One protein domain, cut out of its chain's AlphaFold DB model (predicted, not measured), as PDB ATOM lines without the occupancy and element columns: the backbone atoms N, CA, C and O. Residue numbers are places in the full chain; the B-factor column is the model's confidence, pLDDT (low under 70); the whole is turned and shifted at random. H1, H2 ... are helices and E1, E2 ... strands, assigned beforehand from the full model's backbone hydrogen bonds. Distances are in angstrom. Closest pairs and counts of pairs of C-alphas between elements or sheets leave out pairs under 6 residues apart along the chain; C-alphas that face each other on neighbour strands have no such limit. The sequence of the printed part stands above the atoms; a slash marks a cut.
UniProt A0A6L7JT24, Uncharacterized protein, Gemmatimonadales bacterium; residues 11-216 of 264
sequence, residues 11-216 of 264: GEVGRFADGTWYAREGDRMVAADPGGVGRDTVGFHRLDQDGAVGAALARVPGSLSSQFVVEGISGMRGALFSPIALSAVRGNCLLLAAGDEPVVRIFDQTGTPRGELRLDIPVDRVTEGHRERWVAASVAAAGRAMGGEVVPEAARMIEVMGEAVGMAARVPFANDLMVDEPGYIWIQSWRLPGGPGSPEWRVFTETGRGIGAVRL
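Overview. This is residues 11 to 216 of the 264 residues of an uncharacterized protein of Gemmatimonadales bacterium (UniProt A0A6L7JT24). Three antiparallel sheets stand face to face in turn at one end of the model, set like a fan in which the edge strands E1, E6 and E10 come side by side; a helical hairpin, H1 and H2, lies at the other end, toward which the long strand E4 and its partner E5 reach. The first sheet, E1 to E5, is curled like part of a barrel. The printed part has 206 residues, with nine strands, then H1 and H2, then four strands; the class is mixed, helices and strands. The sheets run in the orders E1 E2 E3 E4 E5, E6 E7 E8 E9 and E10 E11 E12 E13. The whole is compact, with a radius of gyration of the C-alphas of 18.7 A and spans of 54 by 37 by 32 A.

Arrangement. Begin with E3, residues 37 to 47, and E4, residues 53 to 70, antiparallel neighbours in the largest sheet; N 38 and O 65 are 2.8 A apart, within hydrogen-bond range. E4 bends by 96 degrees at residue 56. On one side of this hairpin are E2, residues 21 to 25, and the edge strand E1, residues 11 to 15, where N 14 and O 22 are 3.1 A apart. At the other edge is E5, residues 73 to 78, with N 68 and O 75 at 3.0 A. Next look at residues 86 to 90, 93 to 97, 103 to 108 and 113 to 118, which are E6, E7, E8 and E9, a meander, each strand the antiparallel neighbour of the one before; N 88 and O 95 are 2.9 A apart. With the first sheet and the sheet of E10, E11, E12 and E13, residues 174 to 179, 185 to 189, 200 to 204 and 210 to 215, it forms a stack of sheets, face to face in turn; both other sheets are meanders too. N 187 and O 202 are 2.9 A apart. The closest C-alphas of E6 and E10 are those of Ala 88 and Met 178, 5.4 A apart. H1, residues 128 to 145, and H2, residues 152 to 164, touch at Val 139 and Ala 155, 5.4 A between C-alphas, at a shallow tilt of 32 degrees, opposite ways. H2 only grazes the first sheet, with residues 157 to 164. In both helices every O i to N i+4 pair is within hydrogen-bond range.

Along the chain. Find C-alpha 11 at (26.327, 18.719, 47.769), where E1 begins. E4 runs 39.3 A from C-alpha 53, E3 31.8 A and H1 25.7 A. E13 ends at C-alpha 215, (3.608, 5.250, 54.434).

Size, cuts and confidence. The C-alphas of Asp 18 and Pro 152, the two farthest apart, are 54.7 A apart. The printed part has no cut, and the link from E2 to E3 is long, with 11 residues. No printed residue is under 70 in pLDDT.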
ATOM      1  N   GLY A  11      27.439  18.947  46.840       84.69
ATOM      2  CA  GLY A  11      26.327  18.719  47.769       84.69
ATOM      3  C   GLY A  11      25.998  17.239  47.941       84.69
ATOM      4  O   GLY A  11      25.866  16.759  49.060       84.69
ATOM      5  N   GLU A  12      25.906  16.519  46.828       93.31
ATOM      6  CA  GLU A  12      25.516  15.110  46.769       93.31
ATOM      7  C   GLU A  12      26.417  14.382  45.772       93.31
ATOM      8  O   GLU A  12      26.858  14.974  44.781       93.31
ATOM      9  N   VAL A  13      26.690  13.108  46.039       95.81
ATOM     10  CA  VAL A  13      27.388  12.210  45.120       95.81
ATOM     11  C   VAL A  13      26.600  10.921  44.969       95.81
ATOM     12  O   VAL A  13      25.999  10.436  45.928       95.81
ATOM     13  N   GLY A  14      26.648  10.334  43.781       95.81
ATOM     14  CA  GLY A  14      26.098   9.007  43.541       95.81
ATOM     15  C   GLY A  14      26.904   8.247  42.500       95.81
ATOM     16  O   GLY A  14      27.801   8.804  41.862       95.81
ATOM     17  N   ARG A  15      26.612   6.955  42.358       96.50
ATOM     18  CA  ARG A  15      27.411   6.016  41.567       96.50
ATOM     19  C   ARG A  15      26.558   5.318  40.512       96.50
ATOM     20  O   ARG A  15      25.489   4.816  40.846       96.50
ATOM     21  N   PHE A  16      27.051   5.278  39.279       96.56
ATOM     22  CA  PHE A  16      26.511   4.492  38.169       96.56
ATOM     23  C   PHE A  16      26.893   3.012  38.288       96.56
ATOM     24  O   PHE A  16      27.818   2.648  39.022       96.56
ATOM     25  N   ALA A  17      26.187   2.144  37.562       94.31
ATOM     26  CA  ALA A  17      26.451   0.705  37.560       94.31
ATOM     27  C   ALA A  17      27.818   0.342  36.955       94.31
ATOM     28  O   ALA A  17      28.449  -0.605  37.422       94.31
ATOM     29  N   ASP A  18      28.329   1.127  36.000       93.56
ATOM     30  CA  ASP A  18      29.691   0.986  35.459       93.56
ATOM     31  C   ASP A  18      30.799   1.362  36.468       93.56
ATOM     32  O   ASP A  18      31.995   1.275  36.181       93.56
ATOM     33  N   GLY A  19      30.405   1.775  37.675       94.12
ATOM     34  CA  GLY A  19      31.286   2.116  38.775       94.12
ATOM     35  C   GLY A  19      31.746   3.571  38.781       94.12
ATOM     36  O   GLY A  19      32.402   3.956  39.755       94.12
ATOM     37  N   THR A  20      31.403   4.361  37.760       94.81
ATOM     38  CA  THR A  20      31.690   5.797  37.699       94.81
ATOM     39  C   THR A  20      30.766   6.587  38.623       94.81
ATOM     40  O   THR A  20      29.738   6.090  39.082       94.81
ATOM     41  N   TRP A  21      31.149   7.821  38.943       96.94
ATOM     42  CA  TRP A  21      30.443   8.654  39.914       96.94
ATOM     43  C   TRP A  21      29.932   9.940  39.273       96.94
ATOM     44  O   TRP A  21      30.470  10.412  38.268       96.94
ATOM     45  N   TYR A  22      28.920  10.540  39.889       97.62
ATOM     46  CA  TYR A  22      28.514  11.912  39.619       97.62
ATOM     47  C   TYR A  22      28.511  12.741  40.904       97.62
ATOM     48  O   TYR A  22      28.413  12.211  42.011       97.62
ATOM     49  N   ALA A  23      28.595  14.055  40.730       97.19
ATOM     50  CA  ALA A  23      28.454  15.057  41.769       97.19
ATOM     51  C   ALA A  23      27.379  16.075  41.389       97.19
ATOM     52  O   ALA A  23      27.338  16.568  40.257       97.19
ATOM     53  N   ARG A  24      26.553  16.435  42.367       96.81
ATOM     54  CA  ARG A  24      25.625  17.564  42.319       96.81
ATOM     55  C   ARG A  24      26.308  18.806  42.887       96.81
ATOM     56  O   ARG A  24      26.880  18.769  43.980       96.81
ATOM     57  N   GLU A  25      26.221  19.925  42.178       96.00
ATOM     58  CA  GLU A  25      26.619  21.224  42.723       96.00
ATOM     59  C   GLU A  25      25.704  21.629  43.892       96.00
ATOM     60  O   GLU A  25      24.505  21.348  43.903       96.00
ATOM     61  N   GLY A  26      26.259  22.314  44.891       93.06
ATOM     62  CA  GLY A  26      25.438  22.991  45.893       93.06
ATOM     63  C   GLY A  26      24.557  24.066  45.251       93.06
ATOM     64  O   GLY A  26      25.002  24.767  44.338       93.06
ATOM     65  N   ASP A  27      23.326  24.215  45.744       92.19
ATOM     66  CA  ASP A  27      22.433  25.290  45.315       92.19
ATOM     67  C   ASP A  27      23.085  26.659  45.544       92.19
ATOM     68  O   ASP A  27      23.718  26.917  46.575       92.19
ATOM     69  N   ARG A  28      22.918  27.553  44.569       92.56
ATOM     70  CA  ARG A  28      23.365  28.940  44.660       92.56
ATOM     71  C   ARG A  28      22.166  29.831  44.916       92.56
ATOM     72  O   ARG A  28      21.189  29.790  44.175       92.56
ATOM     73  N   MET A  29      22.258  30.649  45.958       92.62
ATOM     74  CA  MET A  29      21.299  31.728  46.157       92.62
ATOM     75  C   MET A  29      21.617  32.843  45.168       92.62
ATOM     76  O   MET A  29      22.749  33.326  45.117       92.62
ATOM     77  N   VAL A  30      20.616  33.239  44.393       92.88
ATOM     78  CA  VAL A  30      20.705  34.362  43.460       92.88
ATOM     79  C   VAL A  30      19.909  35.513  44.044       92.88
ATOM     80  O   VAL A  30      18.815  35.314  44.582       92.88
ATOM     81  N   ALA A  31      20.467  36.715  43.949       86.81
ATOM     82  CA  ALA A  31      19.741  37.915  44.318       86.81
ATOM     83  C   ALA A  31      18.525  38.077  43.394       86.81
ATOM     84  O   ALA A  31      18.635  37.954  42.175       86.81
ATOM     85  N   ALA A  32      17.376  38.347  43.994       88.00
ATOM     86  CA  ALA A  32      16.202  38.872  43.313       88.00
ATOM     87  C   ALA A  32      15.967  40.295  43.822       88.00
ATOM     88  O   ALA A  32      16.607  40.699  44.792       88.00
ATOM     89  N   ASP A  33      15.042  41.033  43.214       84.00
ATOM     90  CA  ASP A  33      14.568  42.277  43.820       84.00
ATOM     91  C   ASP A  33      14.045  42.008  45.248       84.00
ATOM     92  O   ASP A  33      13.592  40.890  45.528       84.00
ATOM     93  N   PRO A  34      14.084  42.985  46.174       78.06
ATOM     94  CA  PRO A  34      13.542  42.814  47.521       78.06
ATOM     95  C   PRO A  34      12.090  42.307  47.500       78.06
ATOM     96  O   PRO A  34      11.236  42.889  46.835       78.06
ATOM     97  N   GLY A  35      11.811  41.204  48.208       74.06
ATOM     98  CA  GLY A  35      10.505  40.524  48.186       74.06
ATOM     99  C   GLY A  35      10.256  39.645  46.950       74.06
ATOM    100  O   GLY A  35       9.293  38.880  46.909       74.06
ATOM    101  N   GLY A  36      11.142  39.704  45.956       89.06
ATOM    102  CA  GLY A  36      11.153  38.840  44.789       89.06
ATOM    103  C   GLY A  36      11.721  37.450  45.077       89.06
ATOM    104  O   GLY A  36      12.306  37.167  46.131       89.06
ATOM    105  N   VAL A  37      11.544  36.570  44.093       95.00
ATOM    106  CA  VAL A  37      12.082  35.211  44.100       95.00
ATOM    107  C   VAL A  37      12.977  35.017  42.879       95.00
ATOM    108  O   VAL A  37      12.556  35.246  41.747       95.00
ATOM    109  N   GLY A  38      14.213  34.591  43.120       95.94
ATOM    110  CA  GLY A  38      15.207  34.253  42.108       95.94
ATOM    111  C   GLY A  38      15.427  32.747  42.041       95.94
ATOM    112  O   GLY A  38      15.124  32.017  42.984       95.94
ATOM    113  N   ARG A  39      15.961  32.264  40.919       96.62
ATOM    114  CA  ARG A  39      16.298  30.849  40.738       96.62
ATOM    115  C   ARG A  39      17.562  30.710  39.903       96.62
ATOM    116  O   ARG A  39      17.603  31.229  38.791       96.62
ATOM    117  N   ASP A  40      18.553  29.985  40.414       95.69
ATOM    118  CA  ASP A  40      19.652  29.477  39.585       95.69
ATOM    119  C   ASP A  40      19.330  28.067  39.078       95.69
ATOM    120  O   ASP A  40      18.311  27.443  39.380       95.69
ATOM    121  N   THR A  41      20.271  27.535  38.329       96.75
ATOM    122  CA  THR A  41      20.362  26.134  37.972       96.75
ATOM    123  C   THR A  41      21.363  25.398  38.862       96.75
ATOM    124  O   THR A  41      22.336  25.976  39.339       96.75
ATOM    125  N   VAL A  42      21.149  24.097  39.041       97.00
ATOM    126  CA  VAL A  42      22.103  23.174  39.662       97.00
ATOM    127  C   VAL A  42      22.734  22.320  38.569       97.00
ATOM    128  O   VAL A  42      22.031  21.733  37.740       97.00
ATOM    129  N   GLY A  43      24.067  22.281  38.542       97.31
ATOM    130  CA  GLY A  43      24.831  21.412  37.657       97.31
ATOM    131  C   GLY A  43      25.054  20.022  38.249       97.31
ATOM    132  O   GLY A  43      25.326  19.876  39.440       97.31
ATOM    133  N   PHE A  44      25.004  19.018  37.383       98.12
ATOM    134  CA  PHE A  44      25.416  17.646  37.652       98.12
ATOM    135  C   PHE A  44      26.627  17.335  36.785       98.12
ATOM    136  O   PHE A  44      26.613  17.615  35.585       98.12
ATOM    137  N   HIS A  45      27.675  16.773  37.377       97.50
ATOM    138  CA  HIS A  45      28.948  16.519  36.704       97.50
ATOM    139  C   HIS A  45      29.404  15.099  36.965       97.50
ATOM    140  O   HIS A  45      29.190  14.577  38.055       97.50
ATOM    141  N   ARG A  46      30.072  14.491  35.992       96.69
ATOM    142  CA  ARG A  46      30.782  13.235  36.205       96.69
ATOM    143  C   ARG A  46      31.993  13.490  37.099       96.69
ATOM    144  O   ARG A  46      32.637  14.529  36.973       96.69
ATOM    145  N   LEU A  47      32.310  12.541  37.966       95.44
ATOM    146  CA  LEU A  47      33.585  12.484  38.668       95.44
ATOM    147  C   LEU A  47      34.452  11.395  38.031       95.44
ATOM    148  O   LEU A  47      33.954  10.317  37.687       95.44
ATOM    149  N   ASP A  48      35.731  11.688  37.840       86.81
ATOM    150  CA  ASP A  48      36.726  10.673  37.496       86.81
ATOM    151  C   ASP A  48      37.120   9.834  38.729       86.81
ATOM    152  O   ASP A  48      36.565   9.977  39.823       86.81
ATOM    153  N   GLN A  49      38.028   8.875  38.532       87.19
ATOM    154  CA  GLN A  49      38.440   7.946  39.589       87.19
ATOM    155  C   GLN A  49      39.254   8.630  40.697       87.19
ATOM    156  O   GLN A  49      39.262   8.140  41.823       87.19
ATOM    157  N   ASP A  50      39.913   9.748  40.393       89.12
ATOM    158  CA  ASP A  50      40.649  10.584  41.341       89.12
ATOM    159  C   ASP A  50      39.769  11.647  42.027       89.12
ATOM    160  O   ASP A  50      40.242  12.375  42.903       89.12
ATOM    161  N   GLY A  51      38.471  11.692  41.707       87.38
ATOM    162  CA  GLY A  51      37.492  12.598  42.308       87.38
ATOM    163  C   GLY A  51      37.519  14.017  41.731       87.38
ATOM    164  O   GLY A  51      36.816  14.902  42.230       87.38
ATOM    165  N   ALA A  52      38.302  14.250  40.683       90.00
ATOM    166  CA  ALA A  52      38.236  15.448  39.878       90.00
ATOM    167  C   ALA A  52      36.913  15.523  39.091       90.00
ATOM    168  O   ALA A  52      36.276  14.547  38.686       90.00
ATOM    169  N   VAL A  53      36.445  16.762  38.944       91.94
ATOM    170  CA  VAL A  53      35.171  17.067  38.295       91.94
ATOM    171  C   VAL A  53      35.378  17.041  36.784       91.94
ATOM    172  O   VAL A  53      36.045  17.913  36.225       91.94
ATOM    173  N   GLY A  54      34.786  16.040  36.139       92.69
ATOM    174  CA  GLY A  54      34.820  15.819  34.702       92.69
ATOM    175  C   GLY A  54      33.729  16.580  33.944       92.69
ATOM    176  O   GLY A  54      33.412  17.737  34.228       92.69
ATOM    177  N   ALA A  55      33.175  15.931  32.917       94.81
ATOM    178  CA  ALA A  55      32.178  16.529  32.033       94.81
ATOM    179  C   ALA A  55      30.859  16.845  32.760       94.81
ATOM    180  O   ALA A  55      30.423  16.102  33.642       94.81
ATOM    181  N   ALA A  56      30.198  17.926  32.341       96.94
ATOM    182  CA  ALA A  56      28.839  18.223  32.776       96.94
ATOM    183  C   ALA A  56      27.871  17.187  32.186       96.94
ATOM    184  O   ALA A  56      27.880  16.952  30.981       96.94
ATOM    185  N   LEU A  57      27.042  16.594  33.040       97.94
ATOM    186  CA  LEU A  57      26.008  15.633  32.662       97.94
ATOM    187  C   LEU A  57      24.696  16.349  32.357       97.94
ATOM    188  O   LEU A  57      24.056  16.103  31.345       97.94
ATOM    189  N   ALA A  58      24.282  17.251  33.243       98.19
ATOM    190  CA  ALA A  58      23.014  17.945  33.104       98.19
ATOM    191  C   ALA A  58      22.999  19.234  33.919       98.19
ATOM    192  O   ALA A  58      23.816  19.462  34.817       98.19
ATOM    193  N   ARG A  59      22.020  20.079  33.610       98.00
ATOM    194  CA  ARG A  59      21.713  21.279  34.371       98.00
ATOM    195  C   ARG A  59      20.203  21.416  34.460       98.00
ATOM    196  O   ARG A  59      19.522  21.398  33.440       98.00
ATOM    197  N   VAL A  60      19.694  21.532  35.679       97.62
ATOM    198  CA  VAL A  60      18.254  21.643  35.950       97.62
ATOM    199  C   VAL A  60      17.986  22.842  36.852       97.62
ATOM    200  O   VAL A  60      18.900  23.291  37.547       97.62
ATOM    201  N   PRO A  61      16.763  23.394  36.852       98.00
ATOM    202  CA  PRO A  61      16.392  24.438  37.797       98.00
ATOM    203  C   PRO A  61      16.625  23.995  39.252       98.00
ATOM    204  O   PRO A  61      16.212  22.904  39.643       98.00
ATOM    205  N   GLY A  62      17.308  24.832  40.034       96.94
ATOM    206  CA  GLY A  62      17.653  24.573  41.431       96.94
ATOM    207  C   GLY A  62      16.583  25.041  42.409       96.94
ATOM    208  O   GLY A  62      15.403  25.141  42.067       96.94
ATOM    209  N   SER A  63      17.014  25.369  43.621       97.00
ATOM    210  CA  SER A  63      16.162  25.992  44.633       97.00
ATOM    211  C   SER A  63      15.855  27.459  44.314       97.00
ATOM    212  O   SER A  63      16.653  28.168  43.700       97.00
ATOM    213  N   LEU A  64      14.689  27.916  44.754       97.56
ATOM    214  CA  LEU A  64      14.290  29.316  44.741       97.56
ATOM    215  C   LEU A  64      14.916  30.051  45.933       97.56
ATOM    216  O   LEU A  64      14.835  29.585  47.072       97.56
ATOM    217  N   SER A  65      15.482  31.228  45.693       96.88
ATOM    218  CA  SER A  65      15.976  32.142  46.725       96.88
ATOM    219  C   SER A  65      15.113  33.394  46.805       96.88
ATOM    220  O   SER A  65      14.594  33.871  45.804       96.88
ATOM    221  N   SER A  66      14.966  33.946  48.002       95.94
ATOM    222  CA  SER A  66      14.274  35.203  48.258       95.94
ATOM    223  C   SER A  66      15.185  36.134  49.051       95.94
ATOM    224  O   SER A  66      15.827  35.716  50.023       95.94
ATOM    225  N   GLN A  67      15.243  37.391  48.613       95.00
ATOM    226  CA  GLN A  67      15.821  38.478  49.390       95.00
ATOM    227  C   GLN A  67      14.750  39.041  50.325       95.00
ATOM    228  O   GLN A  67      13.637  39.331  49.891       95.00
ATOM    229  N   PHE A  68      15.103  39.230  51.592       93.25
ATOM    230  CA  PHE A  68      14.215  39.808  52.597       93.25
ATOM    231  C   PHE A  68      14.869  41.020  53.260       93.25
ATOM    232  O   PHE A  68      16.099  41.117  53.327       93.25
ATOM    233  N   VAL A  69      14.032  41.920  53.774       93.31
ATOM    234  CA  VAL A  69      14.430  43.037  54.635       93.31
ATOM    235  C   VAL A  69      13.467  43.082  55.815       93.31
ATOM    236  O   VAL A  69      12.271  43.281  55.624       93.31
ATOM    237  N   VAL A  70      13.983  42.886  57.024       92.88
ATOM    238  CA  VAL A  70      13.203  42.876  58.267       92.88
ATOM    239  C   VAL A  70      13.930  43.725  59.296       92.88
ATOM    240  O   VAL A  70      15.078  43.446  59.614       92.88
ATOM    241  N   GLU A  71      13.279  44.783  59.788       91.88
ATOM    242  CA  GLU A  71      13.800  45.641  60.869       91.88
ATOM    243  C   GLU A  71      15.244  46.146  60.625       91.88
ATOM    244  O   GLU A  71      16.076  46.205  61.525       91.88
ATOM    245  N   GLY A  72      15.562  46.506  59.374       91.62
ATOM    246  CA  GLY A  72      16.894  46.983  58.972       91.62
ATOM    247  C   GLY A  72      17.917  45.877  58.679       91.62
ATOM    248  O   GLY A  72      19.014  46.172  58.209       91.62
ATOM    249  N   ILE A  73      17.557  44.609  58.885       91.25
ATOM    250  CA  ILE A  73      18.364  43.442  58.526       91.25
ATOM    251  C   ILE A  73      17.963  42.981  57.126       91.25
ATOM    252  O   ILE A  73      16.829  42.562  56.899       91.25
ATOM    253  N   SER A  74      18.904  43.028  56.182       93.19
ATOM    254  CA  SER A  74      18.734  42.448  54.848       93.19
ATOM    255  C   SER A  74      19.489  41.131  54.721       93.19
ATOM    256  O   SER A  74      20.644  41.042  55.141       93.19
ATOM    257  N   GLY A  75      18.891  40.138  54.070       93.81
ATOM    258  CA  GLY A  75      19.547  38.860  53.811       93.81
ATOM    259  C   GLY A  75      18.933  38.097  52.644       93.81
ATOM    260  O   GLY A  75      17.993  38.557  51.999       93.81
ATOM    261  N   MET A  76      19.478  36.910  52.379       94.62
ATOM    262  CA  MET A  76      18.925  35.949  51.424       94.62
ATOM    263  C   MET A  76      18.639  34.625  52.123       94.62
ATOM    264  O   MET A  76      19.362  34.219  53.032       94.62
ATOM    265  N   ARG A  77      17.588  33.943  51.680       94.44
ATOM    266  CA  ARG A  77      17.221  32.595  52.135       94.44
ATOM    267  C   ARG A  77      16.467  31.851  51.043       94.44
ATOM    268  O   ARG A  77      16.127  32.436  50.022       94.44
ATOM    269  N   GLY A  78      16.202  30.563  51.251       95.44
ATOM    270  CA  GLY A  78      15.271  29.831  50.393       95.44
ATOM    271  C   GLY A  78      13.872  30.449  50.459       95.44
ATOM    272  O   GLY A  78      13.420  30.833  51.544       95.44
ATOM    273  N   ALA A  79      13.202  30.555  49.311       96.44
ATOM    274  CA  ALA A  79      11.794  30.937  49.257       96.44
ATOM    275  C   ALA A  79      10.930  29.900  49.997       96.44
ATOM    276  O   ALA A  79      11.282  28.716  50.073       96.44
ATOM    277  N   LEU A  80       9.781  30.321  50.529       95.88
ATOM    278  CA  LEU A  80       8.831  29.368  51.103       95.88
ATOM    279  C   LEU A  80       8.325  28.436  50.003       95.88
ATOM    280  O   LEU A  80       8.051  28.878  48.887       95.88
ATOM    281  N   PHE A  81       8.198  27.148  50.326       96.94
ATOM    282  CA  PHE A  81       7.821  26.110  49.357       96.94
ATOM    283  C   PHE A  81       8.790  26.025  48.172       96.94
ATOM    284  O   PHE A  81       8.396  25.623  47.081       96.94
ATOM    285  N   SER A  82      10.059  26.407  48.367       97.12
ATOM    286  CA  SER A  82      11.073  26.253  47.330       97.12
ATOM    287  C   SER A  82      11.160  24.786  46.895       97.12
ATOM    288  O   SER A  82      11.413  23.927  47.745       97.12
ATOM    289  N   PRO A  83      11.013  24.482  45.595       97.25
ATOM    290  CA  PRO A  83      11.357  23.172  45.075       97.25
ATOM    291  C   PRO A  83      12.868  22.952  45.203       97.25
ATOM    292  O   PRO A  83      13.632  23.908  45.356       97.25
ATOM    293  N   ILE A  84      13.295  21.696  45.134       96.38
ATOM    294  CA  ILE A  84      14.708  21.313  45.153       96.38
ATOM    295  C   ILE A  84      15.007  20.406  43.962       96.38
ATOM    296  O   ILE A  84      14.158  19.619  43.541       96.38
ATOM    297  N   ALA A  85      16.219  20.521  43.417       97.75
ATOM    298  CA  ALA A  85      16.701  19.584  42.412       97.75
ATOM    299  C   ALA A  85      17.048  18.251  43.087       97.75
ATOM    300  O   ALA A  85      17.933  18.222  43.948       97.75
ATOM    301  N   LEU A  86      16.359  17.190  42.671       98.06
ATOM    302  CA  LEU A  86      16.490  15.817  43.145       98.06
ATOM    303  C   LEU A  86      17.187  14.955  42.090       98.06
ATOM    304  O   LEU A  86      16.987  15.167  40.887       98.06
ATOM    305  N   SER A  87      17.942  13.958  42.542       98.19
ATOM    306  CA  SER A  87      18.626  12.993  41.685       98.19
ATOM    307  C   SER A  87      18.487  11.564  42.186       98.19
ATOM    308  O   SER A  87      18.457  11.314  43.382       98.19
ATOM    309  N   ALA A  88      18.454  10.617  41.254       97.88
ATOM    310  CA  ALA A  88      18.676   9.204  41.525       97.88
ATOM    311  C   ALA A  88      19.396   8.546  40.347       97.88
ATOM    312  O   ALA A  88      19.440   9.091  39.243       97.88
ATOM    313  N   VAL A  89      19.943   7.355  40.573       97.25
ATOM    314  CA  VAL A  89      20.605   6.566  39.532       97.25
ATOM    315  C   VAL A  89      19.858   5.267  39.300       97.25
ATOM    316  O   VAL A  89      19.468   4.588  40.245       97.25
ATOM    317  N   ARG A  90      19.708   4.910  38.024       95.00
ATOM    318  CA  ARG A  90      19.249   3.599  37.573       95.00
ATOM    319  C   ARG A  90      20.248   3.062  36.561       95.00
ATOM    320  O   ARG A  90      20.312   3.571  35.442       95.00
ATOM    321  N   GLY A  91      21.016   2.046  36.945       94.81
ATOM    322  CA  GLY A  91      22.079   1.520  36.095       94.81
ATOM    323  C   GLY A  91      23.078   2.622  35.718       94.81
ATOM    324  O   GLY A  91      23.686   3.239  36.590       94.81
ATOM    325  N   ASN A  92      23.190   2.907  34.425       96.69
ATOM    326  CA  ASN A  92      24.050   3.944  33.847       96.69
ATOM    327  C   ASN A  92      23.306   5.245  33.486       96.69
ATOM    328  O   ASN A  92      23.806   6.075  32.723       96.69
ATOM    329  N   CYS A  93      22.107   5.439  34.043       97.62
ATOM    330  CA  CYS A  93      21.299   6.635  33.840       97.62
ATOM    331  C   CYS A  93      21.073   7.441  35.116       97.62
ATOM    332  O   CYS A  93      20.836   6.901  36.197       97.62
ATOM    333  N   LEU A  94      21.102   8.759  34.946       98.25
ATOM    334  CA  LEU A  94      20.806   9.775  35.939       98.25
ATOM    335  C   LEU A  94      19.368  10.266  35.740       98.25
ATOM    336  O   LEU A  94      19.010  10.780  34.678       98.25
ATOM    337  N   LEU A  95      18.548  10.106  36.771       98.50
ATOM    338  CA  LEU A  95      17.174  10.589  36.829       98.50
ATOM    339  C   LEU A  95      17.165  11.898  37.609       98.50
ATOM    340  O   LEU A  95      17.628  11.923  38.745       98.50
ATOM    341  N   LEU A  96      16.630  12.966  37.019       98.56
ATOM    342  CA  LEU A  96      16.604  14.304  37.610       98.56
ATOM    343  C   LEU A  96      15.189  14.869  37.669       98.56
ATOM    344  O   LEU A  96      14.476  14.877  36.665       98.56
ATOM    345  N   ALA A  97      14.819  15.435  38.815       98.38
ATOM    346  CA  ALA A  97      13.587  16.199  38.984       98.38
ATOM    347  C   ALA A  97      13.890  17.588  39.551       98.38
ATOM    348  O   ALA A  97      14.720  17.730  40.441       98.38
ATOM    349  N   ALA A  98      13.209  18.621  39.049       97.44
ATOM    350  CA  ALA A  98      13.395  20.004  39.505       97.44
ATOM    351  C   ALA A  98      12.432  20.414  40.637       97.44
ATOM    352  O   ALA A  98      12.513  21.541  41.121       97.44
ATOM    353  N   GLY A  99      11.523  19.516  41.040       96.12
ATOM    354  CA  GLY A  99      10.613  19.661  42.183       96.12
ATOM    355  C   GLY A  99       9.360  20.515  41.950       96.12
ATOM    356  O   GLY A  99       8.421  20.422  42.734       96.12
ATOM    357  N   ASP A 100       9.312  21.318  40.890       95.56
ATOM    358  CA  ASP A 100       8.216  22.239  40.542       95.56
ATOM    359  C   ASP A 100       7.162  21.644  39.598       95.56
ATOM    360  O   ASP A 100       5.996  22.042  39.627       95.56
ATOM    361  N   GLU A 101       7.568  20.677  38.783       97.56
ATOM    362  CA  GLU A 101       6.709  19.923  37.875       97.56
ATOM    363  C   GLU A 101       6.898  18.425  38.119       97.56
ATOM    364  O   GLU A 101       8.036  18.006  38.341       97.56
ATOM    365  N   PRO A 102       5.837  17.599  38.028       98.00
ATOM    366  CA  PRO A 102       5.906  16.160  38.266       98.00
ATOM    367  C   PRO A 102       6.531  15.433  37.061       98.00
ATOM    368  O   PRO A 102       5.916  14.577  36.427       98.00
ATOM    369  N   VAL A 103       7.761  15.816  36.715       98.19
ATOM    370  CA  VAL A 103       8.529  15.318  35.575       98.19
ATOM    371  C   VAL A 103       9.904  14.867  36.047       98.19
ATOM    372  O   VAL A 103      10.647  15.634  36.662       98.19
ATOM    373  N   VAL A 104      10.263  13.634  35.700       98.50
ATOM    374  CA  VAL A 104      11.609  13.087  35.889       98.50
ATOM    375  C   VAL A 104      12.285  12.997  34.529       98.50
ATOM    376  O   VAL A 104      11.829  12.276  33.646       98.50
ATOM    377  N   ARG A 105      13.374  13.735  34.345       98.19
ATOM    378  CA  ARG A 105      14.185  13.712  33.124       98.19
ATOM    379  C   ARG A 105      15.278  12.663  33.263       98.19
ATOM    380  O   ARG A 105      15.884  12.553  34.325       98.19
ATOM    381  N   ILE A 106      15.530  11.909  32.200       97.88
ATOM    382  CA  ILE A 106      16.498  10.809  32.192       97.88
ATOM    383  C   ILE A 106      17.664  11.199  31.294       97.88
ATOM    384  O   ILE A 106      17.463  11.554  30.131       97.88
ATOM    385  N   PHE A 107      18.876  11.094  31.821       98.00
ATOM    386  CA  PHE A 107      20.131  11.307  31.105       98.00
ATOM    387  C   PHE A 107      20.989  10.054  31.235       98.00
ATOM    388  O   PHE A 107      20.919   9.372  32.253       98.00
ATOM    389  N   ASP A 108      21.811   9.743  30.240       97.31
ATOM    390  CA  ASP A 108      22.856   8.730  30.416       97.31
ATOM    391  C   ASP A 108      24.104   9.300  31.118       97.31
ATOM    392  O   ASP A 108      24.208  10.499  31.388       97.31
ATOM    393  N   GLN A 109      25.093   8.442  31.371       95.69
ATOM    394  CA  GLN A 109      26.381   8.806  31.978       95.69
ATOM    395  C   GLN A 109      27.266   9.756  31.149       95.69
ATOM    396  O   GLN A 109      28.343  10.156  31.597       95.69
ATOM    397  N   THR A 110      26.852  10.103  29.927       96.06
ATOM    398  CA  THR A 110      27.501  11.124  29.088       96.06
ATOM    399  C   THR A 110      26.766  12.462  29.127       96.06
ATOM    400  O   THR A 110      27.262  13.440  28.574       96.06
ATOM    401  N   GLY A 111      25.604  12.517  29.786       97.25
ATOM    402  CA  GLY A 111      24.728  13.683  29.806       97.25
ATOM    403  C   GLY A 111      23.758  13.762  28.628       97.25
ATOM    404  O   GLY A 111      23.088  14.778  28.447       97.25
ATOM    405  N   THR A 112      23.653  12.708  27.814       97.56
ATOM    406  CA  THR A 112      22.721  12.693  26.682       97.56
ATOM    407  C   THR A 112      21.302  12.420  27.192       97.56
ATOM    408  O   THR A 112      21.096  11.414  27.879       97.56
ATOM    409  N   PRO A 113      20.301  13.261  26.862       97.31
ATOM    410  CA  PRO A 113      18.912  13.010  27.232       97.31
ATOM    411  C   PRO A 113      18.393  11.703  26.624       97.31
ATOM    412  O   PRO A 113      18.520  11.468  25.422       97.31
ATOM    413  N   ARG A 114      17.776  10.861  27.454       96.75
ATOM    414  CA  ARG A 114      17.179   9.573  27.066       96.75
ATOM    415  C   ARG A 114      15.655   9.577  27.111       96.75
ATOM    416  O   ARG A 114      15.034   8.737  26.469       96.75
ATOM    417  N   GLY A 115      15.052  10.533  27.813       95.62
ATOM    418  CA  GLY A 115      13.607  10.713  27.839       95.62
ATOM    419  C   GLY A 115      13.128  11.503  29.049       95.62
ATOM    420  O   GLY A 115      13.921  12.072  29.802       95.62
ATOM    421  N   GLU A 116      11.815  11.511  29.234       97.25
ATOM    422  CA  GLU A 116      11.159  12.074  30.407       97.25
ATOM    423  C   GLU A 116       9.996  11.187  30.854       97.25
ATOM    424  O   GLU A 116       9.343  10.538  30.036       97.25
ATOM    425  N   LEU A 117       9.737  11.184  32.157       96.81
ATOM    426  CA  LEU A 117       8.619  10.498  32.786       96.81
ATOM    427  C   LEU A 117       7.712  11.544  33.407       96.81
ATOM    428  O   LEU A 117       8.133  12.279  34.301       96.81
ATOM    429  N   ARG A 118       6.469  11.603  32.939       97.38
ATOM    430  CA  ARG A 118       5.434  12.445  33.540       97.38
ATOM    431  C   ARG A 118       4.689  11.621  34.570       97.38
ATOM    432  O   ARG A 118       4.150  10.567  34.245       97.38
ATOM    433  N   LEU A 119       4.700  12.094  35.804       97.31
ATOM    434  CA  LEU A 119       4.102  11.411  36.937       97.31
ATOM    435  C   LEU A 119       2.692  11.947  37.165       97.31
ATOM    436  O   LEU A 119       2.462  13.155  37.120       97.31
ATOM    437  N   ASP A 120       1.760  11.051  37.470       95.81
ATOM    438  CA  ASP A 120       0.393  11.419  37.844       95.81
ATOM    439  C   ASP A 120       0.332  11.886  39.314       95.81
ATOM    440  O   ASP A 120      -0.132  11.191  40.230       95.81
ATOM    441  N   ILE A 121       0.923  13.057  39.560       96.44
ATOM    442  CA  ILE A 121       0.970  13.722  40.862       96.44
ATOM    443  C   ILE A 121       0.349  15.114  40.705       96.44
ATOM    444  O   ILE A 121       0.875  15.927  39.943       96.44
ATOM    445  N   PRO A 122      -0.749  15.420  41.419       95.19
ATOM    446  CA  PRO A 122      -1.307  16.763  41.405       95.19
ATOM    447  C   PRO A 122      -0.341  17.742  42.080       95.19
ATOM    448  O   PRO A 122       0.303  17.409  43.075       95.19
ATOM    449  N   VAL A 123      -0.257  18.956  41.534       95.62
ATOM    450  CA  VAL A 123       0.593  20.030  42.060       95.62
ATOM    451  C   VAL A 123      -0.247  21.279  42.283       95.62
ATOM    452  O   VAL A 123      -0.668  21.946  41.328       95.62
ATOM    453  N   ASP A 124      -0.454  21.602  43.554       96.31
ATOM    454  CA  ASP A 124      -1.278  22.726  43.977       96.31
ATOM    455  C   ASP A 124      -0.544  24.065  43.861       96.31
ATOM    456  O   ASP A 124       0.686  24.159  43.927       96.31
ATOM    457  N   ARG A 125      -1.320  25.141  43.705       97.44
ATOM    458  CA  ARG A 125      -0.801  26.506  43.852       97.44
ATOM    459  C   ARG A 125      -0.544  26.797  45.326       97.44
ATOM    460  O   ARG A 125      -1.357  26.436  46.176       97.44
ATOM    461  N   VAL A 126       0.548  27.500  45.619       96.81
ATOM    462  CA  VAL A 126       0.755  28.044  46.967       96.81
ATOM    463  C   VAL A 126      -0.298  29.120  47.225       96.81
ATOM    464  O   VAL A 126      -0.653  29.897  46.339       96.81
ATOM    465  N   THR A 127      -0.812  29.144  48.447       96.88
ATOM    466  CA  THR A 127      -1.826  30.094  48.917       96.88
ATOM    467  C   THR A 127      -1.389  30.669  50.255       96.88
ATOM    468  O   THR A 127      -0.505  30.114  50.903       96.88
ATOM    469  N   GLU A 128      -2.048  31.731  50.709       96.81
ATOM    470  CA  GLU A 128      -1.740  32.329  52.011       96.81
ATOM    471  C   GLU A 128      -1.946  31.343  53.172       96.81
ATOM    472  O   GLU A 128      -1.082  31.186  54.026       96.81
ATOM    473  N   GLY A 129      -2.991  30.511  53.106       96.12
ATOM    474  CA  GLY A 129      -3.185  29.439  54.088       96.12
ATOM    475  C   GLY A 129      -2.039  28.414  54.130       96.12
ATOM    476  O   GLY A 129      -1.865  27.732  55.139       96.12
ATOM    477  N   HIS A 130      -1.237  28.272  53.066       95.44
ATOM    478  CA  HIS A 130      -0.001  27.486  53.140       95.44
ATOM    479  C   HIS A 130       1.056  28.200  53.989       95.44
ATOM    480  O   HIS A 130       1.673  27.543  54.830       95.44
ATOM    481  N   ARG A 131       1.248  29.514  53.804       95.75
ATOM    482  CA  ARG A 131       2.178  30.326  54.603       95.75
ATOM    483  C   ARG A 131       1.829  30.254  56.080       95.75
ATOM    484  O   ARG A 131       2.701  29.924  56.875       95.75
ATOM    485  N   GLU A 132       0.564  30.457  56.435       95.75
ATOM    486  CA  GLU A 132       0.087  30.372  57.820       95.75
ATOM    487  C   GLU A 132       0.451  29.021  58.458       95.75
ATOM    488  O   GLU A 132       1.001  28.969  59.558       95.75
ATOM    489  N   ARG A 133       0.238  27.910  57.732       94.81
ATOM    490  CA  ARG A 133       0.648  26.572  58.193       94.81
ATOM    491  C   ARG A 133       2.164  26.437  58.323       94.81
ATOM    492  O   ARG A 133       2.627  25.798  59.265       94.81
ATOM    493  N   TRP A 134       2.934  27.017  57.401       94.88
ATOM    494  CA  TRP A 134       4.398  27.050  57.477       94.88
ATOM    495  C   TRP A 134       4.885  27.815  58.708       94.88
ATOM    496  O   TRP A 134       5.730  27.299  59.441       94.88
ATOM    497  N   VAL A 135       4.323  28.996  58.973       95.44
ATOM    498  CA  VAL A 135       4.642  29.820  60.145       95.44
ATOM    499  C   VAL A 135       4.296  29.056  61.420       95.44
ATOM    500  O   VAL A 135       5.175  28.844  62.253       95.44
ATOM    501  N   ALA A 136       3.071  28.533  61.535       94.50
ATOM    502  CA  ALA A 136       2.633  27.770  62.702       94.50
ATOM    503  C   ALA A 136       3.517  26.537  62.967       94.50
ATOM    504  O   ALA A 136       3.933  26.297  64.103       94.50
ATOM    505  N   ALA A 137       3.861  25.773  61.924       92.88
ATOM    506  CA  ALA A 137       4.751  24.620  62.056       92.88
ATOM    507  C   ALA A 137       6.175  25.025  62.458       92.88
ATOM    508  O   ALA A 137       6.803  24.329  63.257       92.88
ATOM    509  N   SER A 138       6.670  26.155  61.946       93.06
ATOM    510  CA  SER A 138       7.999  26.681  62.266       93.06
ATOM    511  C   SER A 138       8.084  27.165  63.714       93.06
ATOM    512  O   SER A 138       9.043  26.830  64.405       93.06
ATOM    513  N   VAL A 139       7.061  27.871  64.209       94.00
ATOM    514  CA  VAL A 139       6.957  28.276  65.621       94.00
ATOM    515  C   VAL A 139       6.906  27.047  66.529       94.00
ATOM    516  O   VAL A 139       7.663  26.957  67.496       94.00
ATOM    517  N   ALA A 140       6.079  26.054  66.190       91.88
ATOM    518  CA  ALA A 140       5.998  24.810  66.952       91.88
ATOM    519  C   ALA A 140       7.330  24.036  66.950       91.88
ATOM    520  O   ALA A 140       7.725  23.477  67.973       91.88
ATOM    521  N   ALA A 141       8.037  23.999  65.817       89.81
ATOM    522  CA  ALA A 141       9.351  23.369  65.713       89.81
ATOM    523  C   ALA A 141      10.411  24.095  66.553       89.81
ATOM    524  O   ALA A 141      11.185  23.433  67.244       89.81
ATOM    525  N   ALA A 142      10.411  25.431  66.549       91.44
ATOM    526  CA  ALA A 142      11.294  26.235  67.387       91.44
ATOM    527  C   ALA A 142      11.037  25.986  68.881       91.44
ATOM    528  O   ALA A 142      11.983  25.759  69.630       91.44
ATOM    529  N   GLY A 143       9.766  25.928  69.299       92.50
ATOM    530  CA  GLY A 143       9.398  25.578  70.673       92.50
ATOM    531  C   GLY A 143       9.937  24.205  71.084       92.50
ATOM    532  O   GLY A 143      10.575  24.083  72.125       92.50
ATOM    533  N   ARG A 144       9.785  23.174  70.238       89.75
ATOM    534  CA  ARG A 144      10.355  21.836  70.505       89.75
ATOM    535  C   ARG A 144      11.876  21.864  70.663       89.75
ATOM    536  O   ARG A 144      12.399  21.207  71.557       89.75
ATOM    537  N   ALA A 145      12.577  22.631  69.828       88.00
ATOM    538  CA  ALA A 145      14.031  22.769  69.913       88.00
ATOM    539  C   ALA A 145      14.495  23.462  71.212       88.00
ATOM    540  O   ALA A 145      15.614  23.224  71.658       88.00
ATOM    541  N   MET A 146      13.633  24.270  71.836       90.19
ATOM    542  CA  MET A 146      13.887  24.983  73.095       90.19
ATOM    543  C   MET A 146      13.234  24.304  74.312       90.19
ATOM    544  O   MET A 146      12.931  24.956  75.305       90.19
ATOM    545  N   GLY A 147      13.001  22.987  74.257       92.00
ATOM    546  CA  GLY A 147      12.464  22.231  75.396       92.00
ATOM    547  C   GLY A 147      10.951  22.367  75.606       92.00
ATOM    548  O   GLY A 147      10.450  22.034  76.675       92.00
ATOM    549  N   GLY A 148      10.214  22.826  74.593       90.62
ATOM    550  CA  GLY A 148       8.752  22.921  74.584       90.62
ATOM    551  C   GLY A 148       8.200  24.324  74.843       90.62
ATOM    552  O   GLY A 148       7.023  24.556  74.573       90.62
ATOM    553  N   GLU A 149       9.024  25.266  75.301       91.88
ATOM    554  CA  GLU A 149       8.608  26.653  75.512       91.88
ATOM    555  C   GLU A 149       8.796  27.482  74.234       91.88
ATOM    556  O   GLU A 149       9.872  27.525  73.634       91.88
ATOM    557  N   VAL A 150       7.728  28.152  73.796       92.00
ATOM    558  CA  VAL A 150       7.795  29.088  72.673       92.00
ATOM    559  C   VAL A 150       8.226  30.449  73.204       92.00
ATOM    560  O   VAL A 150       7.445  31.145  73.847       92.00
ATOM    561  N   VAL A 151       9.457  30.848  72.893       94.44
ATOM    562  CA  VAL A 151       9.951  32.196  73.199       94.44
ATOM    563  C   VAL A 151       9.201  33.213  72.319       94.44
ATOM    564  O   VAL A 151       9.301  33.116  71.090       94.44
ATOM    565  N   PRO A 152       8.480  34.201  72.889       95.44
ATOM    566  CA  PRO A 152       7.652  35.131  72.111       95.44
ATOM    567  C   PRO A 152       8.423  35.907  71.038       95.44
ATOM    568  O   PRO A 152       7.916  36.127  69.941       95.44
ATOM    569  N   GLU A 153       9.668  36.285  71.330       94.12
ATOM    570  CA  GLU A 153      10.544  36.974  70.379       94.12
ATOM    571  C   GLU A 153      10.885  36.093  69.167       94.12
ATOM    572  O   GLU A 153      10.824  36.553  68.027       94.12
ATOM    573  N   ALA A 154      11.159  34.804  69.392       93.38
ATOM    574  CA  ALA A 154      11.424  33.855  68.315       93.38
ATOM    575  C   ALA A 154      10.176  33.622  67.450       93.38
ATOM    576  O   ALA A 154      10.280  33.585  66.224       93.38
ATOM    577  N   ALA A 155       8.996  33.512  68.069       96.00
ATOM    578  CA  ALA A 155       7.733  33.377  67.344       96.00
ATOM    579  C   ALA A 155       7.457  34.601  66.459       96.00
ATOM    580  O   ALA A 155       7.252  34.451  65.255       96.00
ATOM    581  N   ARG A 156       7.577  35.810  67.024       96.00
ATOM    582  CA  ARG A 156       7.437  37.071  66.285       96.00
ATOM    583  C   ARG A 156       8.427  37.162  65.123       96.00
ATOM    584  O   ARG A 156       8.048  37.555  64.026       96.00
ATOM    585  N   MET A 157       9.688  36.783  65.336       94.06
ATOM    586  CA  MET A 157      10.688  36.775  64.265       94.06
ATOM    587  C   MET A 157      10.301  35.803  63.141       94.06
ATOM    588  O   MET A 157      10.427  36.149  61.970       94.06
ATOM    589  N   ILE A 158       9.799  34.606  63.462       95.25
ATOM    590  CA  ILE A 158       9.324  33.635  62.461       95.25
ATOM    591  C   ILE A 158       8.137  34.189  61.668       95.25
ATOM    592  O   ILE A 158       8.111  34.014  60.452       95.25
ATOM    593  N   GLU A 159       7.191  34.859  62.324       96.25
ATOM    594  CA  GLU A 159       6.037  35.499  61.679       96.25
ATOM    595  C   GLU A 159       6.478  36.602  60.711       96.25
ATOM    596  O   GLU A 159       6.174  36.538  59.521       96.25
ATOM    597  N   VAL A 160       7.280  37.562  61.183       95.75
ATOM    598  CA  VAL A 160       7.767  38.677  60.355       95.75
ATOM    599  C   VAL A 160       8.612  38.166  59.183       95.75
ATOM    600  O   VAL A 160       8.473  38.629  58.051       95.75
ATOM    601  N   MET A 161       9.458  37.163  59.424       93.88
ATOM    602  CA  MET A 161      10.219  36.504  58.364       93.88
ATOM    603  C   MET A 161       9.330  35.705  57.407       93.88
ATOM    604  O   MET A 161       9.659  35.591  56.229       93.88
ATOM    605  N   GLY A 162       8.240  35.122  57.900       94.69
ATOM    606  CA  GLY A 162       7.243  34.428  57.098       94.69
ATOM    607  C   GLY A 162       6.618  35.360  56.071       94.69
ATOM    608  O   GLY A 162       6.512  34.964  54.916       94.69
ATOM    609  N   GLU A 163       6.298  36.594  56.458       95.69
ATOM    610  CA  GLU A 163       5.749  37.635  55.576       95.69
ATOM    611  C   GLU A 163       6.782  38.196  54.592       95.69
ATOM    612  O   GLU A 163       6.499  38.368  53.406       95.69
ATOM    613  N   ALA A 164       8.005  38.453  55.063       94.31
ATOM    614  CA  ALA A 164       9.039  39.109  54.262       94.31
ATOM    615  C   ALA A 164       9.643  38.218  53.162       94.31
ATOM    616  O   ALA A 164      10.336  38.711  52.271       94.31
ATOM    617  N   VAL A 165       9.435  36.903  53.241       95.25
ATOM    618  CA  VAL A 165      10.049  35.926  52.339       95.25
ATOM    619  C   VAL A 165       9.077  35.558  51.231       95.25
ATOM    620  O   VAL A 165       7.924  35.187  51.465       95.25
ATOM    621  N   GLY A 166       9.575  35.628  50.001       95.56
ATOM    622  CA  GLY A 166       8.836  35.237  48.811       95.56
ATOM    623  C   GLY A 166       8.456  33.756  48.836       95.56
ATOM    624  O   GLY A 166       9.137  32.922  49.440       95.56
ATOM    625  N   MET A 167       7.363  33.422  48.155       96.25
ATOM    626  CA  MET A 167       6.859  32.053  48.045       96.25
ATOM    627  C   MET A 167       7.022  31.525  46.622       96.25
ATOM    628  O   MET A 167       6.934  32.279  45.653       96.25
ATOM    629  N   ALA A 168       7.204  30.215  46.486       97.12
ATOM    630  CA  ALA A 168       7.032  29.550  45.202       97.12
ATOM    631  C   ALA A 168       5.591  29.718  44.693       97.12
ATOM    632  O   ALA A 168       4.649  29.835  45.473       97.12
ATOM    633  N   ALA A 169       5.394  29.665  43.375       97.38
ATOM    634  CA  ALA A 169       4.051  29.709  42.791       97.38
ATOM    635  C   ALA A 169       3.249  28.413  43.035       97.38
ATOM    636  O   ALA A 169       2.015  28.412  43.007       97.38
ATOM    637  N   ARG A 170       3.950  27.295  43.243       97.50
ATOM    638  CA  ARG A 170       3.393  25.949  43.399       97.50
ATOM    639  C   ARG A 170       4.054  25.232  44.563       97.50
ATOM    640  O   ARG A 170       5.232  25.455  44.831       97.50
ATOM    641  N   VAL A 171       3.283  24.392  45.242       97.19
ATOM    642  CA  VAL A 171       3.818  23.476  46.247       97.19
ATOM    643  C   VAL A 171       4.699  22.461  45.514       97.19
ATOM    644  O   VAL A 171       4.264  21.968  44.474       97.19
ATOM    645  N   PRO A 172       5.920  22.145  45.977       97.88
ATOM    646  CA  PRO A 172       6.721  21.131  45.311       97.88
ATOM    647  C   PRO A 172       5.999  19.784  45.317       97.88
ATOM    648  O   PRO A 172       5.223  19.494  46.223       97.88
ATOM    649  N   PHE A 173       6.245  18.943  44.318       97.75
ATOM    650  CA  PHE A 173       5.581  17.635  44.258       97.75
ATOM    651  C   PHE A 173       6.317  16.563  45.076       97.75
ATOM    652  O   PHE A 173       5.716  15.562  45.473       97.75
ATOM    653  N   ALA A 174       7.612  16.771  45.335       97.56
ATOM    654  CA  ALA A 174       8.483  15.793  45.969       97.56
ATOM    655  C   ALA A 174       9.470  16.417  46.959       97.56
ATOM    656  O   ALA A 174       9.903  17.556  46.789       97.56
ATOM    657  N   ASN A 175       9.851  15.625  47.960       96.00
ATOM    658  CA  ASN A 175      10.963  15.900  48.873       96.00
ATOM    659  C   ASN A 175      12.191  15.024  48.599       96.00
ATOM    660  O   ASN A 175      13.288  15.388  49.008       96.00
ATOM    661  N   ASP A 176      12.002  13.877  47.946       97.19
ATOM    662  CA  ASP A 176      13.057  12.898  47.700       97.19
ATOM    663  C   ASP A 176      12.714  12.035  46.475       97.19
ATOM    664  O   ASP A 176      11.539  11.883  46.115       97.19
ATOM    665  N   LEU A 177      13.746  11.488  45.837       98.19
ATOM    666  CA  LEU A 177      13.683  10.651  44.642       98.19
ATOM    667  C   LEU A 177      14.655   9.484  44.824       98.19
ATOM    668  O   LEU A 177      15.853   9.680  44.988       98.19
ATOM    669  N   MET A 178      14.148   8.259  44.730       98.12
ATOM    670  CA  MET A 178      14.962   7.046  44.782       98.12
ATOM    671  C   MET A 178      14.571   6.092  43.658       98.12
ATOM    672  O   MET A 178      13.457   6.136  43.137       98.12
ATOM    673  N   VAL A 179      15.493   5.203  43.302       97.25
ATOM    674  CA  VAL A 179      15.223   4.070  42.417       97.25
ATOM    675  C   VAL A 179      15.581   2.799  43.171       97.25
ATOM    676  O   VAL A 179      16.653   2.729  43.772       97.25
ATOM    677  N   ASP A 180      14.671   1.827  43.183       96.44
ATOM    678  CA  ASP A 180      14.957   0.516  43.764       96.44
ATOM    679  C   ASP A 180      15.673  -0.403  42.764       96.44
ATOM    680  O   ASP A 180      15.767  -0.110  41.573       96.44
ATOM    681  N   GLU A 181      16.213  -1.517  43.248       93.44
ATOM    682  CA  GLU A 181      16.972  -2.458  42.415       93.44
ATOM    683  C   GLU A 181      16.180  -3.007  41.200       93.44
ATOM    684  O   GLU A 181      16.735  -3.025  40.099       93.44
ATOM    685  N   PRO A 182      14.884  -3.368  41.315       92.25
ATOM    686  CA  PRO A 182      14.055  -3.695  40.148       92.25
ATOM    687  C   PRO A 182      13.809  -2.539  39.162       92.25
ATOM    688  O   PRO A 182      13.349  -2.780  38.045       92.25
ATOM    689  N   GLY A 183      14.089  -1.292  39.549       92.75
ATOM    690  CA  GLY A 183      13.954  -0.108  38.703       92.75
ATOM    691  C   GLY A 183      12.662   0.688  38.892       92.75
ATOM    692  O   GLY A 183      12.352   1.530  38.044       92.75
ATOM    693  N   TYR A 184      11.904   0.458  39.968       95.06
ATOM    694  CA  TYR A 184      10.788   1.327  40.337       95.06
ATOM    695  C   TYR A 184      11.293   2.666  40.840       95.06
ATOM    696  O   TYR A 184      12.306   2.761  41.530       95.06
ATOM    697  N   ILE A 185      10.524   3.702  40.533       97.31
ATOM    698  CA  ILE A 185      10.822   5.069  40.933       97.31
ATOM    699  C   ILE A 185       9.986   5.387  42.162       97.31
ATOM    700  O   ILE A 185       8.757   5.335  42.131       97.31
ATOM    701  N   TRP A 186      10.672   5.722  43.241       98.19
ATOM    702  CA  TRP A 186      10.093   6.082  44.520       98.19
ATOM    703  C   TRP A 186      10.192   7.595  44.681       98.19
ATOM    704  O   TRP A 186      11.284   8.159  44.683       98.19
ATOM    705  N   ILE A 187       9.046   8.254  44.814       98.31
ATOM    706  CA  ILE A 187       8.948   9.696  45.043       98.31
ATOM    707  C   ILE A 187       8.394   9.918  46.436       98.31
ATOM    708  O   ILE A 187       7.258   9.533  46.714       98.31
ATOM    709  N   GLN A 188       9.160  10.564  47.308       97.75
ATOM    710  CA  GLN A 188       8.615  11.006  48.582       97.75
ATOM    711  C   GLN A 188       7.718  12.212  48.324       97.75
ATOM    712  O   GLN A 188       8.213  13.260  47.907       97.75
ATOM    713  N   SER A 189       6.419  12.073  48.594       97.25
ATOM    714  CA  SER A 189       5.457  13.170  48.517       97.25
ATOM    715  C   SER A 189       5.969  14.365  49.316       97.25
ATOM    716  O   SER A 189       6.468  14.215  50.440       97.25
ATOM    717  N   TRP A 190       5.848  15.559  48.738       96.12
ATOM    718  CA  TRP A 190       6.232  16.766  49.449       96.12
ATOM    719  C   TRP A 190       5.427  16.917  50.739       96.12
ATOM    720  O   TRP A 190       4.216  16.701  50.794       96.12
ATOM    721  N   ARG A 191       6.133  17.327  51.783       93.56
ATOM    722  CA  ARG A 191       5.559  17.725  53.061       93.56
ATOM    723  C   ARG A 191       6.290  18.941  53.582       93.56
ATOM    724  O   ARG A 191       7.489  19.111  53.354       93.56
ATOM    725  N   LEU A 192       5.557  19.728  54.352       89.81
ATOM    726  CA  LEU A 192       6.091  20.861  55.078       89.81
ATOM    727  C   LEU A 192       7.244  20.413  55.997       89.81
ATOM    728  O   LEU A 192       7.053  19.477  56.781       89.81
ATOM    729  N   PRO A 193       8.424  21.056  55.945       81.25
ATOM    730  CA  PRO A 193       9.507  20.765  56.878       81.25
ATOM    731  C   PRO A 193       9.041  20.918  58.332       81.25
ATOM    732  O   PRO A 193       8.489  21.949  58.704       81.25
ATOM    733  N   GLY A 194       9.224  19.874  59.145       78.19
ATOM    734  CA  GLY A 194       8.778  19.856  60.546       78.19
ATOM    735  C   GLY A 194       7.257  19.799  60.750       78.19
ATOM    736  O   GLY A 194       6.806  19.858  61.898       78.19
ATOM    737  N   GLY A 195       6.479  19.682  59.668       81.38
ATOM    738  CA  GLY A 195       5.046  19.428  59.724       81.38
ATOM    739  C   GLY A 195       4.740  18.013  60.229       81.38
ATOM    740  O   GLY A 195       5.568  17.111  60.067       81.38
ATOM    741  N   PRO A 196       3.565  17.805  60.846       79.00
ATOM    742  CA  PRO A 196       3.166  16.495  61.344       79.00
ATOM    743  C   PRO A 196       2.953  15.504  60.194       79.00
ATOM    744  O   PRO A 196       2.586  15.885  59.082       79.00
ATOM    745  N   GLY A 197       3.118  14.216  60.496       84.94
ATOM    746  CA  GLY A 197       2.721  13.122  59.615       84.94
ATOM    747  C   GLY A 197       3.871  12.266  59.089       84.94
ATOM    748  O   GLY A 197       5.008  12.706  58.889       84.94
ATOM    749  N   SER A 198       3.528  11.006  58.838       89.44
ATOM    750  CA  SER A 198       4.386  10.006  58.213       89.44
ATOM    751  C   SER A 198       4.773  10.401  56.787       89.44
ATOM    752  O   SER A 198       3.888  10.777  56.015       89.44
ATOM    753  N   PRO A 199       6.057  10.289  56.393       93.06
ATOM    754  CA  PRO A 199       6.421  10.461  54.998       93.06
ATOM    755  C   PRO A 199       5.741   9.378  54.152       93.06
ATOM    756  O   PRO A 199       5.787   8.189  54.477       93.06
ATOM    757  N   GLU A 200       5.101   9.812  53.070       96.25
ATOM    758  CA  GLU A 200       4.470   8.942  52.084       96.25
ATOM    759  C   GLU A 200       5.352   8.885  50.838       96.25
ATOM    760  O   GLU A 200       5.770   9.915  50.313       96.25
ATOM    761  N   TRP A 201       5.636   7.675  50.374       97.69
ATOM    762  CA  TRP A 201       6.361   7.411  49.143       97.69
ATOM    763  C   TRP A 201       5.401   6.879  48.097       97.69
ATOM    764  O   TRP A 201       4.757   5.858  48.316       97.69
ATOM    765  N   ARG A 202       5.312   7.546  46.953       97.62
ATOM    766  CA  ARG A 202       4.552   7.084  45.791       97.62
ATOM    767  C   ARG A 202       5.493   6.314  44.876       97.62
ATOM    768  O   ARG A 202       6.596   6.776  44.595       97.62
ATOM    769  N   VAL A 203       5.056   5.139  44.438       96.69
ATOM    770  CA  VAL A 203       5.871   4.218  43.643       96.69
ATOM    771  C   VAL A 203       5.348   4.191  42.216       96.69
ATOM    772  O   VAL A 203       4.147   4.012  41.984       96.69
ATOM    773  N   PHE A 204       6.257   4.359  41.265       96.00
ATOM    774  CA  PHE A 204       5.978   4.412  39.839       96.00
ATOM    775  C   PHE A 204       6.781   3.347  39.099       96.00
ATOM    776  O   PHE A 204       7.912   3.023  39.466       96.00
ATOM    777  N   THR A 205       6.202   2.814  38.027       93.25
ATOM    778  CA  THR A 205       6.955   2.047  37.035       93.25
ATOM    779  C   THR A 205       7.918   2.962  36.283       93.25
ATOM    780  O   THR A 205       7.792   4.187  36.285       93.25
ATOM    781  N   GLU A 206       8.826   2.359  35.530       90.06
ATOM    782  CA  GLU A 206       9.722   3.073  34.618       90.06
ATOM    783  C   GLU A 206       9.025   3.869  33.512       90.06
ATOM    784  O   GLU A 206       9.650   4.722  32.899       90.06
ATOM    785  N   THR A 207       7.750   3.590  33.238       90.38
ATOM    786  CA  THR A 207       6.940   4.336  32.268       90.38
ATOM    787  C   THR A 207       6.220   5.526  32.907       90.38
ATOM    788  O   THR A 207       5.458   6.211  32.233       90.38
ATOM    789  N   GLY A 208       6.428   5.769  34.208       93.88
ATOM    790  CA  GLY A 208       5.752   6.816  34.975       93.88
ATOM    791  C   GLY A 208       4.359   6.428  35.485       93.88
ATOM    792  O   GLY A 208       3.660   7.268  36.048       93.88
ATOM    793  N   ARG A 209       3.932   5.164  35.330       94.25
ATOM    794  CA  ARG A 209       2.631   4.694  35.835       94.25
ATOM    795  C   ARG A 209       2.701   4.464  37.344       94.25
ATOM    796  O   ARG A 209       3.502   3.652  37.800       94.25
ATOM    797  N   GLY A 210       1.835   5.119  38.114       94.94
ATOM    798  CA  GLY A 210       1.725   4.885  39.557       94.94
ATOM    799  C   GLY A 210       1.190   3.485  39.868       94.94
ATOM    800  O   GLY A 210       0.205   3.057  39.270       94.94
ATOM    801  N   ILE A 211       1.834   2.776  40.798       94.38
ATOM    802  CA  ILE A 211       1.417   1.433  41.242       94.38
ATOM    803  C   ILE A 211       0.960   1.394  42.701       94.38
ATOM    804  O   ILE A 211       0.239   0.480  43.090       94.38
ATOM    805  N   GLY A 212       1.337   2.381  43.514       94.44
ATOM    806  CA  GLY A 212       0.909   2.438  44.907       94.44
ATOM    807  C   GLY A 212       1.610   3.514  45.721       94.44
ATOM    808  O   GLY A 212       2.377   4.324  45.194       94.44
ATOM    809  N   ALA A 213       1.330   3.506  47.022       95.81
ATOM    810  CA  ALA A 213       1.972   4.370  47.997       95.81
ATOM    811  C   ALA A 213       2.347   3.584  49.258       95.81
ATOM    812  O   ALA A 213       1.634   2.668  49.668       95.81
ATOM    813  N   VAL A 214       3.458   3.968  49.881       95.56
ATOM    814  CA  VAL A 214       3.988   3.395  51.117       95.56
ATOM    815  C   VAL A 214       4.106   4.506  52.147       95.56
ATOM    816  O   VAL A 214       4.782   5.506  51.919       95.56
ATOM    817  N   ARG A 215       3.462   4.334  53.300       95.94
ATOM    818  CA  ARG A 215       3.608   5.250  54.434       95.94
ATOM    819  C   ARG A 215       4.620   4.684  55.404       95.94
ATOM    820  O   ARG A 215       4.472   3.554  55.860       95.94
ATOM    821  N   LEU A 216       5.633   5.475  55.719       93.81
ATOM    822  CA  LEU A 216       6.669   5.068  56.654       93.81
ATOM    823  C   LEU A 216       6.363   5.585  58.063       93.81
ATOM    824  O   LEU A 216       5.780   6.663  58.208       93.81
TER     825      LEU A 216